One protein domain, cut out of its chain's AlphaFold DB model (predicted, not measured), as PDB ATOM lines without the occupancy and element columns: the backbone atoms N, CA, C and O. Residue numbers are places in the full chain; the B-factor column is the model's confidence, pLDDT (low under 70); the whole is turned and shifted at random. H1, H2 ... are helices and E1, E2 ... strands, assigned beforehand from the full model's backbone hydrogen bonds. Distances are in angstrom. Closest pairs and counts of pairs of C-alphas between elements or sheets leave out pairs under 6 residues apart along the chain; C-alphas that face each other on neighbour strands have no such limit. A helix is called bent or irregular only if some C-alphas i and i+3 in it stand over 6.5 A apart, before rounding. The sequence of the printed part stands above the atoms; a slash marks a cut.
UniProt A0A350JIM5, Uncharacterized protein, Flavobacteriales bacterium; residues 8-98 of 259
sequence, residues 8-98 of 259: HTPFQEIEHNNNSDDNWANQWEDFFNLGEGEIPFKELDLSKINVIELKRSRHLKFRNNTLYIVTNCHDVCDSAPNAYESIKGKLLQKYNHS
ATOM      1  N   HIS A   8      23.311  23.901 -27.087       96.00
ATOM      2  CA  HIS A   8      23.538  24.083 -28.502       96.00
ATOM      3  C   HIS A   8      22.842  25.345 -29.012       96.00
ATOM      4  O   HIS A   8      21.628  25.511 -28.871       96.00
ATOM      5  N   THR A   9      23.634  26.205 -29.638       94.75
ATOM      6  CA  THR A   9      23.169  27.318 -30.458       94.75
ATOM      7  C   THR A   9      23.635  27.027 -31.881       94.75
ATOM      8  O   THR A   9      24.844  26.863 -32.051       94.75
ATOM      9  N   PRO A  10      22.720  26.952 -32.865       95.06
ATOM     10  CA  PRO A  10      23.088  26.729 -34.256       95.06
ATOM     11  C   PRO A  10      24.093  27.755 -34.779       95.06
ATOM     12  O   PRO A  10      24.100  28.903 -34.314       95.06
ATOM     13  N   PHE A  11      24.899  27.370 -35.770       95.19
ATOM     14  CA  PHE A  11      25.739  28.325 -36.496       95.19
ATOM     15  C   PHE A  11      24.906  29.489 -37.054       95.19
ATOM     16  O   PHE A  11      23.851  29.288 -37.650       95.19
ATOM     17  N   GLN A  12      25.402  30.713 -36.864       92.25
ATOM     18  CA  GLN A  12      24.792  31.927 -37.419       92.25
ATOM     19  C   GLN A  12      25.522  32.384 -38.682       92.25
ATOM     20  O   GLN A  12      24.894  32.812 -39.643       92.25
ATOM     21  N   GLU A  13      26.848  32.252 -38.687       92.69
ATOM     22  CA  GLU A  13      27.725  32.669 -39.775       92.69
ATOM     23  C   GLU A  13      28.866  31.658 -39.921       92.69
ATOM     24  O   GLU A  13      29.387  31.149 -38.924       92.69
ATOM     25  N   ILE A  14      29.258  31.372 -41.165       94.12
ATOM     26  CA  ILE A  14      30.423  30.554 -41.515       94.12
ATOM     27  C   ILE A  14      31.149  31.250 -42.672       94.12
ATOM     28  O   ILE A  14      30.515  31.675 -43.640       94.12
ATOM     29  N   GLU A  15      32.474  31.372 -42.573       91.94
ATOM     30  CA  GLU A  15      33.312  31.961 -43.625       91.94
ATOM     31  C   GLU A  15      33.241  31.165 -44.944       91.94
ATOM     32  O   GLU A  15      32.729  30.045 -45.004       91.94
ATOM     33  N   HIS A  16      33.783  31.747 -46.018       88.88
ATOM     34  CA  HIS A  16      33.835  31.142 -47.355       88.88
ATOM     35  C   HIS A  16      32.463  30.838 -47.990       88.88
ATOM     36  O   HIS A  16      32.348  29.943 -48.828       88.88
ATOM     37  N   ASN A  17      31.440  31.640 -47.669       92.62
ATOM     38  CA  ASN A  17      30.169  31.682 -48.399       92.62
ATOM     39  C   ASN A  17      30.316  32.422 -49.746       92.62
ATOM     40  O   ASN A  17      29.755  33.496 -49.957       92.62
ATOM     41  N   ASN A  18      31.131  31.878 -50.651       87.00
ATOM     42  CA  ASN A  18      31.548  32.574 -51.876       87.00
ATOM     43  C   ASN A  18      30.385  32.865 -52.845       87.00
ATOM     44  O   ASN A  18      30.498  33.755 -53.681       87.00
ATOM     45  N   ASN A  19      29.277  32.129 -52.717       90.19
ATOM     46  CA  ASN A  19      28.081  32.283 -53.546       90.19
ATOM     47  C   ASN A  19      26.982  33.114 -52.866       90.19
ATOM     48  O   ASN A  19      25.895  33.232 -53.427       90.19
ATOM     49  N   SER A  20      27.248  33.670 -51.676       92.81
ATOM     50  CA  SER A  20      26.260  34.404 -50.874       92.81
ATOM     51  C   SER A  20      24.968  33.607 -50.650       92.81
ATOM     52  O   SER A  20      23.868  34.130 -50.795       92.81
ATOM     53  N   ASP A  21      25.102  32.318 -50.334       94.81
ATOM     54  CA  ASP A  21      23.982  31.439 -50.016       94.81
ATOM     55  C   ASP A  21      23.443  31.763 -48.615       94.81
ATOM     56  O   ASP A  21      24.123  31.543 -47.609       94.81
ATOM     57  N   ASP A  22      22.217  32.275 -48.536       95.88
ATOM     58  CA  ASP A  22      21.561  32.619 -47.268       95.88
ATOM     59  C   ASP A  22      21.370  31.401 -46.342       95.88
ATOM     60  O   ASP A  22      21.224  31.550 -45.129       95.88
ATOM     61  N   ASN A  23      21.398  30.181 -46.887       95.31
ATOM     62  CA  ASN A  23      21.264  28.937 -46.134       95.31
ATOM     63  C   ASN A  23      22.621  28.307 -45.755       95.31
ATOM     64  O   ASN A  23      22.666  27.168 -45.288       95.31
ATOM     65  N   TRP A  24      23.740  29.007 -45.960       96.06
ATOM     66  CA  TRP A  24      25.091  28.467 -45.765       96.06
ATOM     67  C   TRP A  24      25.359  27.931 -44.354       96.06
ATOM     68  O   TRP A  24      25.840  26.809 -44.187       96.06
ATOM     69  N   ALA A  25      25.017  28.706 -43.321       96.56
ATOM     70  CA  ALA A  25      25.244  28.301 -41.934       96.56
ATOM     71  C   ALA A  25      24.398  27.074 -41.548       96.56
ATOM     72  O   ALA A  25      24.898  26.160 -40.892       96.56
ATOM     73  N   ASN A  26      23.150  27.009 -42.022       96.00
ATOM     74  CA  ASN A  26      22.266  25.867 -41.782       96.00
ATOM     75  C   ASN A  26      22.775  24.598 -42.471       96.00
ATOM     76  O   ASN A  26      22.698  23.527 -41.881       96.00
ATOM     77  N   GLN A  27      23.340  24.698 -43.681       96.06
ATOM     78  CA  GLN A  27      23.941  23.541 -44.354       96.06
ATOM     79  C   GLN A  27      25.087  22.944 -43.534       96.06
ATOM     80  O   GLN A  27      25.160  21.726 -43.382       96.06
ATOM     81  N   TRP A  28      25.951  23.784 -42.953       96.88
ATOM     82  CA  TRP A  28      26.990  23.324 -42.029       96.88
ATOM     83  C   TRP A  28      26.423  22.740 -40.743       96.88
ATOM     84  O   TRP A  28      26.948  21.736 -40.255       96.88
ATOM     85  N   GLU A  29      25.356  23.333 -40.211       96.50
ATOM     86  CA  GLU A  29      24.735  22.810 -39.003       96.50
ATOM     87  C   GLU A  29      24.120  21.430 -39.235       96.50
ATOM     88  O   GLU A  29      24.398  20.494 -38.487       96.50
ATOM     89  N   ASP A  30      23.388  21.249 -40.331       96.62
ATOM     90  CA  ASP A  30      22.861  19.945 -40.715       96.62
ATOM     91  C   ASP A  30      24.002  18.962 -41.004       96.62
ATOM     92  O   ASP A  30      23.951  17.805 -40.580       96.62
ATOM     93  N   PHE A  31      25.066  19.408 -41.682       97.44
ATOM     94  CA  PHE A  31      26.211  18.575 -42.038       97.44
ATOM     95  C   PHE A  31      26.996  18.073 -40.822       97.44
ATOM     96  O   PHE A  31      27.456  16.932 -40.838       97.44
ATOM     97  N   PHE A  32      27.156  18.862 -39.762       97.12
ATOM     98  CA  PHE A  32      27.824  18.390 -38.546       97.12
ATOM     99  C   PHE A  32      26.870  17.764 -37.532       97.12
ATOM    100  O   PHE A  32      27.284  16.867 -36.793       97.12
ATOM    101  N   ASN A  33      25.614  18.213 -37.513       97.25
ATOM    102  CA  ASN A  33      24.560  17.763 -36.612       97.25
ATOM    103  C   ASN A  33      24.969  17.878 -35.129       97.25
ATOM    104  O   ASN A  33      24.694  17.001 -34.304       97.25
ATOM    105  N   LEU A  34      25.670  18.963 -34.761       95.75
ATOM    106  CA  LEU A  34      26.267  19.103 -33.425       95.75
ATOM    107  C   LEU A  34      25.212  19.179 -32.312       95.75
ATOM    108  O   LEU A  34      25.486  18.786 -31.171       95.75
ATOM    109  N   GLY A  35      24.005  19.633 -32.650       96.06
ATOM    110  CA  GLY A  35      22.871  19.760 -31.741       96.06
ATOM    111  C   GLY A  35      22.182  18.458 -31.337       96.06
ATOM    112  O   GLY A  35      21.427  18.470 -30.366       96.06
ATOM    113  N   GLU A  36      22.430  17.331 -32.016       96.00
ATOM    114  CA  GLU A  36      21.733  16.070 -31.726       96.00
ATOM    115  C   GLU A  36      21.923  15.642 -30.259       96.00
ATOM    116  O   GLU A  36      23.040  15.403 -29.800       96.00
ATOM    117  N   GLY A  37      20.832  15.531 -29.498       94.62
ATOM    118  CA  GLY A  37      20.877  15.130 -28.085       94.62
ATOM    119  C   GLY A  37      21.428  16.195 -27.124       94.62
ATOM    120  O   GLY A  37      21.672  15.896 -25.948       94.62
ATOM    121  N   GLU A  38      21.623  17.430 -27.588       96.06
ATOM    122  CA  GLU A  38      21.970  18.581 -26.752       96.06
ATOM    123  C   GLU A  38      20.736  19.414 -26.420       96.06
ATOM    124  O   GLU A  38      19.710  19.328 -27.087       96.06
ATOM    125  N   ILE A  39      20.831  20.222 -25.363       95.19
ATOM    126  CA  ILE A  39      19.756  21.147 -24.994       95.19
ATOM    127  C   ILE A  39      19.820  22.337 -25.957       95.19
ATOM    128  O   ILE A  39      20.853  23.013 -25.973       95.19
ATOM    129  N   PRO A  40      18.769  22.638 -26.735       96.19
ATOM    130  CA  PRO A  40      18.759  23.820 -27.586       96.19
ATOM    131  C   PRO A  40      18.695  25.094 -26.739       96.19
ATOM    132  O   PRO A  40      17.889  25.190 -25.816       96.19
ATOM    133  N   PHE A  41      19.486  26.113 -27.080       94.94
ATOM    134  CA  PHE A  41      19.483  27.397 -26.367       94.94
ATOM    135  C   PHE A  41      18.082  28.023 -26.282       94.94
ATOM    136  O   PHE A  41      17.696  28.537 -25.236       94.94
ATOM    137  N   LYS A  42      17.287  27.903 -27.355       94.44
ATOM    138  CA  LYS A  42      15.905  28.410 -27.438       94.44
ATOM    139  C   LYS A  42      14.930  27.777 -26.434       94.44
ATOM    140  O   LYS A  42      13.863  28.333 -26.209       94.44
ATOM    141  N   GLU A  43      15.266  26.616 -25.872       94.75
ATOM    142  CA  GLU A  43      14.424  25.900 -24.903       94.75
ATOM    143  C   GLU A  43      14.772  26.253 -23.450       94.75
ATOM    144  O   GLU A  43      14.101  25.799 -22.520       94.75
ATOM    145  N   LEU A  44      15.804  27.073 -23.225       94.06
ATOM    146  CA  LEU A  44      16.174  27.518 -21.889       94.06
ATOM    147  C   LEU A  44      15.242  28.621 -21.379       94.06
ATOM    148  O   LEU A  44      15.059  29.660 -22.011       94.06
ATOM    149  N   ASP A  45      14.739  28.445 -20.157       94.31
ATOM    150  CA  ASP A  45      14.069  29.508 -19.409       94.31
ATOM    151  C   ASP A  45      15.114  30.428 -18.755       94.31
ATOM    152  O   ASP A  45      15.562  30.205 -17.625       94.31
ATOM    153  N   LEU A  46      15.511  31.474 -19.483       93.12
ATOM    154  CA  LEU A  46      16.520  32.437 -19.031       93.12
ATOM    155  C   LEU A  46      16.095  33.219 -17.777       93.12
ATOM    156  O   LEU A  46      16.957  33.747 -17.083       93.12
ATOM    157  N   SER A  47      14.799  33.259 -17.431       93.44
ATOM    158  CA  SER A  47      14.338  33.904 -16.190       93.44
ATOM    159  C   SER A  47      14.775  33.148 -14.931       93.44
ATOM    160  O   SER A  47      14.817  33.714 -13.838       93.44
ATOM    161  N   LYS A  48      15.130  31.867 -15.087       93.50
ATOM    162  CA  LYS A  48      15.530  30.977 -13.996       93.50
ATOM    163  C   LYS A  48      17.025  30.702 -13.955       93.50
ATOM    164  O   LYS A  48      17.436  29.982 -13.056       93.50
ATOM    165  N   ILE A  49      17.833  31.218 -14.881       94.25
ATOM    166  CA  ILE A  49      19.257  30.871 -15.015       94.25
ATOM    167  C   ILE A  49      20.102  32.147 -15.011       94.25
ATOM    168  O   ILE A  49      19.770  33.128 -15.667       94.25
ATOM    169  N   ASN A  50      21.237  32.134 -14.309       95.00
ATOM    170  CA  ASN A  50      22.196  33.235 -14.395       95.00
ATOM    171  C   ASN A  50      22.940  33.174 -15.733       95.00
ATOM    172  O   ASN A  50      23.561  32.158 -16.029       95.00
ATOM    173  N   VAL A  51      22.950  34.249 -16.516       95.19
ATOM    174  CA  VAL A  51      23.708  34.304 -17.776       95.19
ATOM    175  C   VAL A  51      25.000  35.087 -17.564       95.19
ATOM    176  O   VAL A  51      24.980  36.210 -17.064       95.19
ATOM    177  N   ILE A  52      26.133  34.487 -17.923       94.50
ATOM    178  CA  ILE A  52      27.452  35.114 -17.832       94.50
ATOM    179  C   ILE A  52      28.155  34.988 -19.177       94.50
ATOM    180  O   ILE A  52      28.518  33.892 -19.597       94.50
ATOM    181  N   GLU A  53      28.420  36.120 -19.816       93.56
ATOM    182  CA  GLU A  53      29.300  36.166 -20.977       93.56
ATOM    183  C   GLU A  53      30.767  36.188 -20.525       93.56
ATOM    184  O   GLU A  53      31.211  37.043 -19.751       93.56
ATOM    185  N   LEU A  54      31.534  35.206 -20.985       90.69
ATOM    186  CA  LEU A  54      32.947  35.058 -20.695       90.69
ATOM    187  C   LEU A  54      33.765  35.574 -21.876       90.69
ATOM    188  O   LEU A  54      33.820  34.953 -22.933       90.69
ATOM    189  N   LYS A  55      34.530  36.646 -21.641       86.25
ATOM    190  CA  LYS A  55      35.516  37.145 -22.617       86.25
ATOM    191  C   LYS A  55      36.586  36.109 -22.978       86.25
ATOM    192  O   LYS A  55      37.180  36.184 -24.045       86.25
ATOM    193  N   ARG A  56      36.898  35.196 -22.051       84.12
ATOM    194  CA  ARG A  56      37.830  34.077 -22.248       84.12
ATOM    195  C   ARG A  56      37.315  32.866 -21.490       84.12
ATOM    196  O   ARG A  56      37.036  32.973 -20.294       84.12
ATOM    197  N   SER A  57      37.260  31.714 -22.149       84.31
ATOM    198  CA  SER A  57      36.780  30.453 -21.563       84.31
ATOM    199  C   SER A  57      37.565  30.043 -20.307       84.31
ATOM    200  O   SER A  57      36.974  29.588 -19.331       84.31
ATOM    201  N   ARG A  58      38.875  30.320 -20.250       82.44
ATOM    202  CA  ARG A  58      39.721  30.087 -19.058       82.44
ATOM    203  C   ARG A  58      39.348  30.898 -17.809       82.44
ATOM    204  O   ARG A  58      39.830  30.588 -16.728       82.44
ATOM    205  N   HIS A  59      38.531  31.948 -17.927       85.25
ATOM    206  CA  HIS A  59      38.068  32.729 -16.769       85.25
ATOM    207  C   HIS A  59      36.843  32.108 -16.083       85.25
ATOM    208  O   HIS A  59      36.294  32.700 -15.149       85.25
ATOM    209  N   LEU A  60      36.405  30.933 -16.541       87.81
ATOM    210  CA  LEU A  60      35.296  30.201 -15.960       87.81
ATOM    211  C   LEU A  60      35.509  29.977 -14.456       87.81
ATOM    212  O   LEU A  60      36.483  29.368 -14.018       87.81
ATOM    213  N   LYS A  61      34.536  30.431 -13.666       89.12
ATOM    214  CA  LYS A  61      34.377  30.061 -12.259       89.12
ATOM    215  C   LYS A  61      33.027  29.390 -12.116       89.12
ATOM    216  O   LYS A  61      32.016  30.060 -12.334       89.12
ATOM    217  N   PHE A  62      33.021  28.103 -11.776       89.94
ATOM    218  CA  PHE A  62      31.799  27.312 -11.655       89.94
ATOM    219  C   PHE A  62      30.831  27.929 -10.644       89.94
ATOM    220  O   PHE A  62      31.203  28.270  -9.521       89.94
ATOM    221  N   ARG A  63      29.582  28.077 -11.075       90.88
ATOM    222  CA  ARG A  63      28.448  28.555 -10.291       90.88
ATOM    223  C   ARG A  63      27.257  27.673 -10.619       90.88
ATOM    224  O   ARG A  63      27.071  27.267 -11.766       90.88
ATOM    225  N   ASN A  64      26.446  27.389  -9.609       90.19
ATOM    226  CA  ASN A  64      25.213  26.641  -9.812       90.19
ATOM    227  C   ASN A  64      24.259  27.440 -10.704       90.19
ATOM    228  O   ASN A  64      24.223  28.670 -10.640       90.19
ATOM    229  N   ASN A  65      23.471  26.724 -11.510       91.62
ATOM    230  CA  ASN A  65      22.373  27.299 -12.284       91.62
ATOM    231  C   ASN A  65      22.796  28.516 -13.138       91.62
ATOM    232  O   ASN A  65      22.219  29.602 -13.048       91.62
ATOM    233  N   THR A  66      23.892  28.355 -13.884       94.69
ATOM    234  CA  THR A  66      24.521  29.421 -14.672       94.69
ATOM    235  C   THR A  66      24.798  28.946 -16.097       94.69
ATOM    236  O   THR A  66      25.409  27.896 -16.289       94.69
ATOM    237  N   LEU A  67      24.372  29.732 -17.083       95.19
ATOM    238  CA  LEU A  67      24.725  29.597 -18.490       95.19
ATOM    239  C   LEU A  67      25.938  30.483 -18.783       95.19
ATOM    240  O   LEU A  67      25.892  31.697 -18.578       95.19
ATOM    241  N   TYR A  68      27.009  29.879 -19.293       94.25
ATOM    242  CA  TYR A  68      28.192  30.606 -19.737       94.25
ATOM    243  C   TYR A  68      28.178  30.733 -21.255       94.25
ATOM    244  O   TYR A  68      28.168  29.723 -21.954       94.25
ATOM    245  N   ILE A  69      28.209  31.965 -21.749       92.94
ATOM    246  CA  ILE A  69      28.333  32.263 -23.177       92.94
ATOM    247  C   ILE A  69      29.803  32.576 -23.451       92.94
ATOM    248  O   ILE A  69      30.401  33.398 -22.762       92.94
ATOM    249  N   VAL A  70      30.402  31.899 -24.426       90.62
ATOM    250  CA  VAL A  70      31.800  32.091 -24.841       90.62
ATOM    251  C   VAL A  70      31.840  32.353 -26.339       90.62
ATOM    252  O   VAL A  70      31.138  31.690 -27.093       90.62
ATOM    253  N   THR A  71      32.676  33.293 -26.776       84.00
ATOM    254  CA  THR A  71      32.850  33.587 -28.210       84.00
ATOM    255  C   THR A  71      33.691  32.521 -28.914       84.00
ATOM    256  O   THR A  71      33.429  32.172 -30.056       84.00
ATOM    257  N   ASN A  72      34.718  31.997 -28.240       86.31
ATOM    258  CA  ASN A  72      35.507  30.862 -28.708       86.31
ATOM    259  C   ASN A  72      36.142  30.123 -27.521       86.31
ATOM    260  O   ASN A  72      36.218  30.640 -26.401       86.31
ATOM    261  N   CYS A  73      36.624  28.912 -27.793       87.94
ATOM    262  CA  CYS A  73      37.289  28.053 -26.816       87.94
ATOM    263  C   CYS A  73      38.766  27.788 -27.148       87.94
ATOM    264  O   CYS A  73      39.337  26.873 -26.560       87.94
ATOM    265  N   HIS A  74      39.398  28.580 -28.027       88.06
ATOM    266  CA  HIS A  74      40.768  28.325 -28.505       88.06
ATOM    267  C   HIS A  74      41.764  28.188 -27.350       88.06
ATOM    268  O   HIS A  74      42.449  27.179 -27.260       88.06
ATOM    269  N   ASP A  75      41.742  29.117 -26.383       86.06
ATOM    270  CA  ASP A  75      42.610  29.073 -25.195       86.06
ATOM    271  C   ASP A  75      42.552  27.716 -24.461       86.06
ATOM    272  O   ASP A  75      43.563  27.250 -23.935       86.06
ATOM    273  N   VAL A  76      41.373  27.087 -24.396       87.12
ATOM    274  CA  VAL A  76      41.177  25.788 -23.732       87.12
ATOM    275  C   VAL A  76      41.613  24.649 -24.647       87.12
ATOM    276  O   VAL A  76      42.386  23.799 -24.209       87.12
ATOM    277  N   CYS A  77      41.167  24.653 -25.905       88.31
ATOM    278  CA  CYS A  77      41.500  23.614 -26.877       88.31
ATOM    279  C   CYS A  77      43.009  23.540 -27.142       88.31
ATOM    280  O   CYS A  77      43.570  22.453 -27.175       88.31
ATOM    281  N   ASP A  78      43.696  24.678 -27.221       90.81
ATOM    282  CA  ASP A  78      45.141  24.731 -27.448       90.81
ATOM    283  C   ASP A  78      45.944  24.431 -26.172       90.81
ATOM    284  O   ASP A  78      47.070  23.935 -26.238       90.81
ATOM    285  N   SER A  79      45.381  24.671 -24.982       91.31
ATOM    286  CA  SER A  79      46.026  24.280 -23.716       91.31
ATOM    287  C   SER A  79      45.878  22.788 -23.413       91.31
ATOM    288  O   SER A  79      46.731  22.228 -22.727       91.31
ATOM    289  N   ALA A  80      44.821  22.149 -23.918       91.25
ATOM    290  CA  ALA A  80      44.506  20.744 -23.682       91.25
ATOM    291  C   ALA A  80      43.949  20.066 -24.955       91.25
ATOM    292  O   ALA A  80      42.794  19.636 -24.954       91.25
ATOM    293  N   PRO A  81      44.748  19.920 -26.031       91.88
ATOM    294  CA  PRO A  81      44.264  19.384 -27.310       91.88
ATOM    295  C   PRO A  81      43.737  17.949 -27.191       91.88
ATOM    296  O   PRO A  81      42.746  17.586 -27.815       91.88
ATOM    297  N   ASN A  82      44.296  17.143 -26.288       92.88
ATOM    298  CA  ASN A  82      43.818  15.779 -26.041       92.88
ATOM    299  C   ASN A  82      42.420  15.716 -25.401       92.88
ATOM    300  O   ASN A  82      41.830  14.641 -25.338       92.88
ATOM    301  N   ALA A  83      41.852  16.840 -24.943       90.75
ATOM    302  CA  ALA A  83      40.471  16.869 -24.467       90.75
ATOM    303  C   ALA A  83      39.474  16.486 -25.575       90.75
ATOM    304  O   ALA A  83      38.408  15.947 -25.263       90.75
ATOM    305  N   TYR A  84      39.834  16.689 -26.852       92.31
ATOM    306  CA  TYR A  84      39.033  16.241 -27.990       92.31
ATOM    307  C   TYR A  84      38.788  14.727 -27.973       92.31
ATOM    308  O   TYR A  84      37.681  14.310 -28.301       92.31
ATOM    309  N   GLU A  85      39.737  13.912 -27.500       91.94
ATOM    310  CA  GLU A  85      39.593  12.448 -27.450       91.94
ATOM    311  C   GLU A  85      38.363  12.021 -26.636       91.94
ATOM    312  O   GLU A  85      37.586  11.161 -27.043       91.94
ATOM    313  N   SER A  86      38.100  12.716 -25.524       91.12
ATOM    314  CA  SER A  86      36.955  12.425 -24.652       91.12
ATOM    315  C   SER A  86      35.583  12.682 -25.297       91.12
ATOM    316  O   SER A  86      34.567  12.178 -24.812       91.12
ATOM    317  N   ILE A  87      35.539  13.468 -26.380       91.88
ATOM    318  CA  ILE A  87      34.305  13.837 -27.088       91.88
ATOM    319  C   ILE A  87      34.271  13.359 -28.543       91.88
ATOM    320  O   ILE A  87      33.189  13.346 -29.130       91.88
ATOM    321  N   LYS A  88      35.397  12.914 -29.111       94.25
ATOM    322  CA  LYS A  88      35.540  12.509 -30.518       94.25
ATOM    323  C   LYS A  88      34.494  11.480 -30.935       94.25
ATOM    324  O   LYS A  88      33.810  11.680 -31.934       94.25
ATOM    325  N   GLY A  89      34.280  10.442 -30.122       95.56
ATOM    326  CA  GLY A  89      33.256   9.424 -30.390       95.56
ATOM    327  C   GLY A  89      31.834   9.992 -30.498       95.56
ATOM    328  O   GLY A  89      31.080   9.593 -31.381       95.56
ATOM    329  N   LYS A  90      31.480  10.979 -29.664       95.50
ATOM    330  CA  LYS A  90      30.172  11.655 -29.731       95.50
ATOM    331  C   LYS A  90      30.063  12.562 -30.953       95.50
ATOM    332  O   LYS A  90      29.006  12.609 -31.568       95.50
ATOM    333  N   LEU A  91      31.136  13.272 -31.305       96.12
ATOM    334  CA  LEU A  91      31.165  14.111 -32.506       96.12
ATOM    335  C   LEU A  91      31.016  13.268 -33.779       96.12
ATOM    336  O   LEU A  91      30.240  13.625 -34.658       96.12
ATOM    337  N   LEU A  92      31.694  12.119 -33.846       96.56
ATOM    338  CA  LEU A  92      31.555  11.158 -34.941       96.56
ATOM    339  C   LEU A  92      30.138  10.587 -35.030       96.56
ATOM    340  O   LEU A  92      29.586  10.496 -36.121       96.56
ATOM    341  N   GLN A  93      29.540  10.225 -33.891       96.56
ATOM    342  CA  GLN A  93      28.159   9.750 -33.846       96.56
ATOM    343  C   GLN A  93      27.201  10.794 -34.431       96.56
ATOM    344  O   GLN A  93      26.483  10.486 -35.377       96.56
ATOM    345  N   LYS A  94      27.274  12.036 -33.938       97.19
ATOM    346  CA  LYS A  94      26.477  13.169 -34.430       97.19
ATOM    347  C   LYS A  94      26.645  13.371 -35.929       97.19
ATOM    348  O   LYS A  94      25.661  13.391 -36.669       97.19
ATOM    349  N   TYR A  95      27.896  13.425 -36.384       97.56
ATOM    350  CA  TYR A  95      28.233  13.583 -37.794       97.56
ATOM    351  C   TYR A  95      27.608  12.484 -38.665       97.56
ATOM    352  O   TYR A  95      27.044  12.790 -39.714       97.56
ATOM    353  N   ASN A  96      27.672  11.224 -38.225       95.12
ATOM    354  CA  ASN A  96      27.133  10.068 -38.949       95.12
ATOM    355  C   ASN A  96      25.600   9.970 -38.892       95.12
ATOM    356  O   ASN A  96      25.000   9.411 -39.804       95.12
ATOM    357  N   HIS A  97      24.973  10.499 -37.842       95.69
ATOM    358  CA  HIS A  97      23.517  10.546 -37.671       95.69
ATOM    359  C   HIS A  97      22.853  11.751 -38.344       95.69
ATOM    360  O   HIS A  97      21.628  11.858 -38.357       95.69
ATOM    361  N   SER A  98      23.650  12.675 -38.878       94.31
ATOM    362  CA  SER A  98      23.165  13.796 -39.674       94.31
ATOM    363  C   SER A  98      22.181  13.318 -40.745       94.31
ATOM    364  O   SER A  98      22.491  12.434 -41.545       94.31
TER     365      SER A  98
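Overview. This is residues 8 to 98 of the 259 residues of an uncharacterized protein of Flavobacteriales bacterium (UniProt A0A350JIM5). A small two-stranded sheet, E1 and E2, and the helix H1 lie far apart in a loose, open frame, and the long kinked helix H3 runs from short H2, which follows the sheet, back to the end of H1. Residues 80 to 89, of which 81 to 89 belong to H3, stick out, and unnamed residues 33 to 49 lead from H1 back to the sheet. The printed part has 91 residues, with three named helices and two named strands in the order H1, E1, E2, H2, H3; the sheet is parallel, and the class is mixed, with under half of the residues in named elements. The whole is loose, with a radius of gyration of the C-alphas of 15.3 A and spans of 41 by 34 by 25 A.

Arrangement. E1, residues 50 to 54, and E2, residues 66 to 70, are parallel neighbours at 23 degrees; N 54 and O 69 are 2.8 A apart and N 67 and O 50 2.8 A, within hydrogen-bond range. H2, residues 74 to 79, and H3, residues 81 to 97, are close but not clearly touching, opposite ways at a steep tilt of 56 degrees; their closest C-alphas, those of Cys 77 and Ala 83, are 7.2 A apart. H1, residues 24 to 32, and H3 only just touch, and only at their ends, with 3 pairs of C-alphas within 8 A; the closest are those of Phe 32 and Tyr 95, 4.9 A, and the lines are about perpendicular at 83 degrees. H3 touches H1 with residues 94 to 95 alone. H3 is apart from both strands. Each O i to N i+4 pair is within hydrogen-bond range in H1 and H2, but 8 of 13 in H3.

Along the chain. E1 spans 12.6 A from C-alpha 50 at (22.196, 33.235, -14.395), and E2 12.8 A. H1 spans 12.7 A from C-alpha 24 at (25.091, 28.467, -45.765), and H2 8.2 A. H3 spans 24.8 A to C-alpha 97 at (23.517, 10.546, -37.671); it is irregular, with C-alphas 86 and 89 7.5 A apart, and has a kink of 55 degrees near residue 88.

Size, cuts and confidence. The two C-alphas farthest apart, those of Asn 19 and Asn 64, are 44.2 A apart. The printed part has no cut. The links H1 to E1, 17 residues, and E1 to E2, 11 residues, are long. The mean pLDDT of the printed part is 92.9, and no printed residue is under 70.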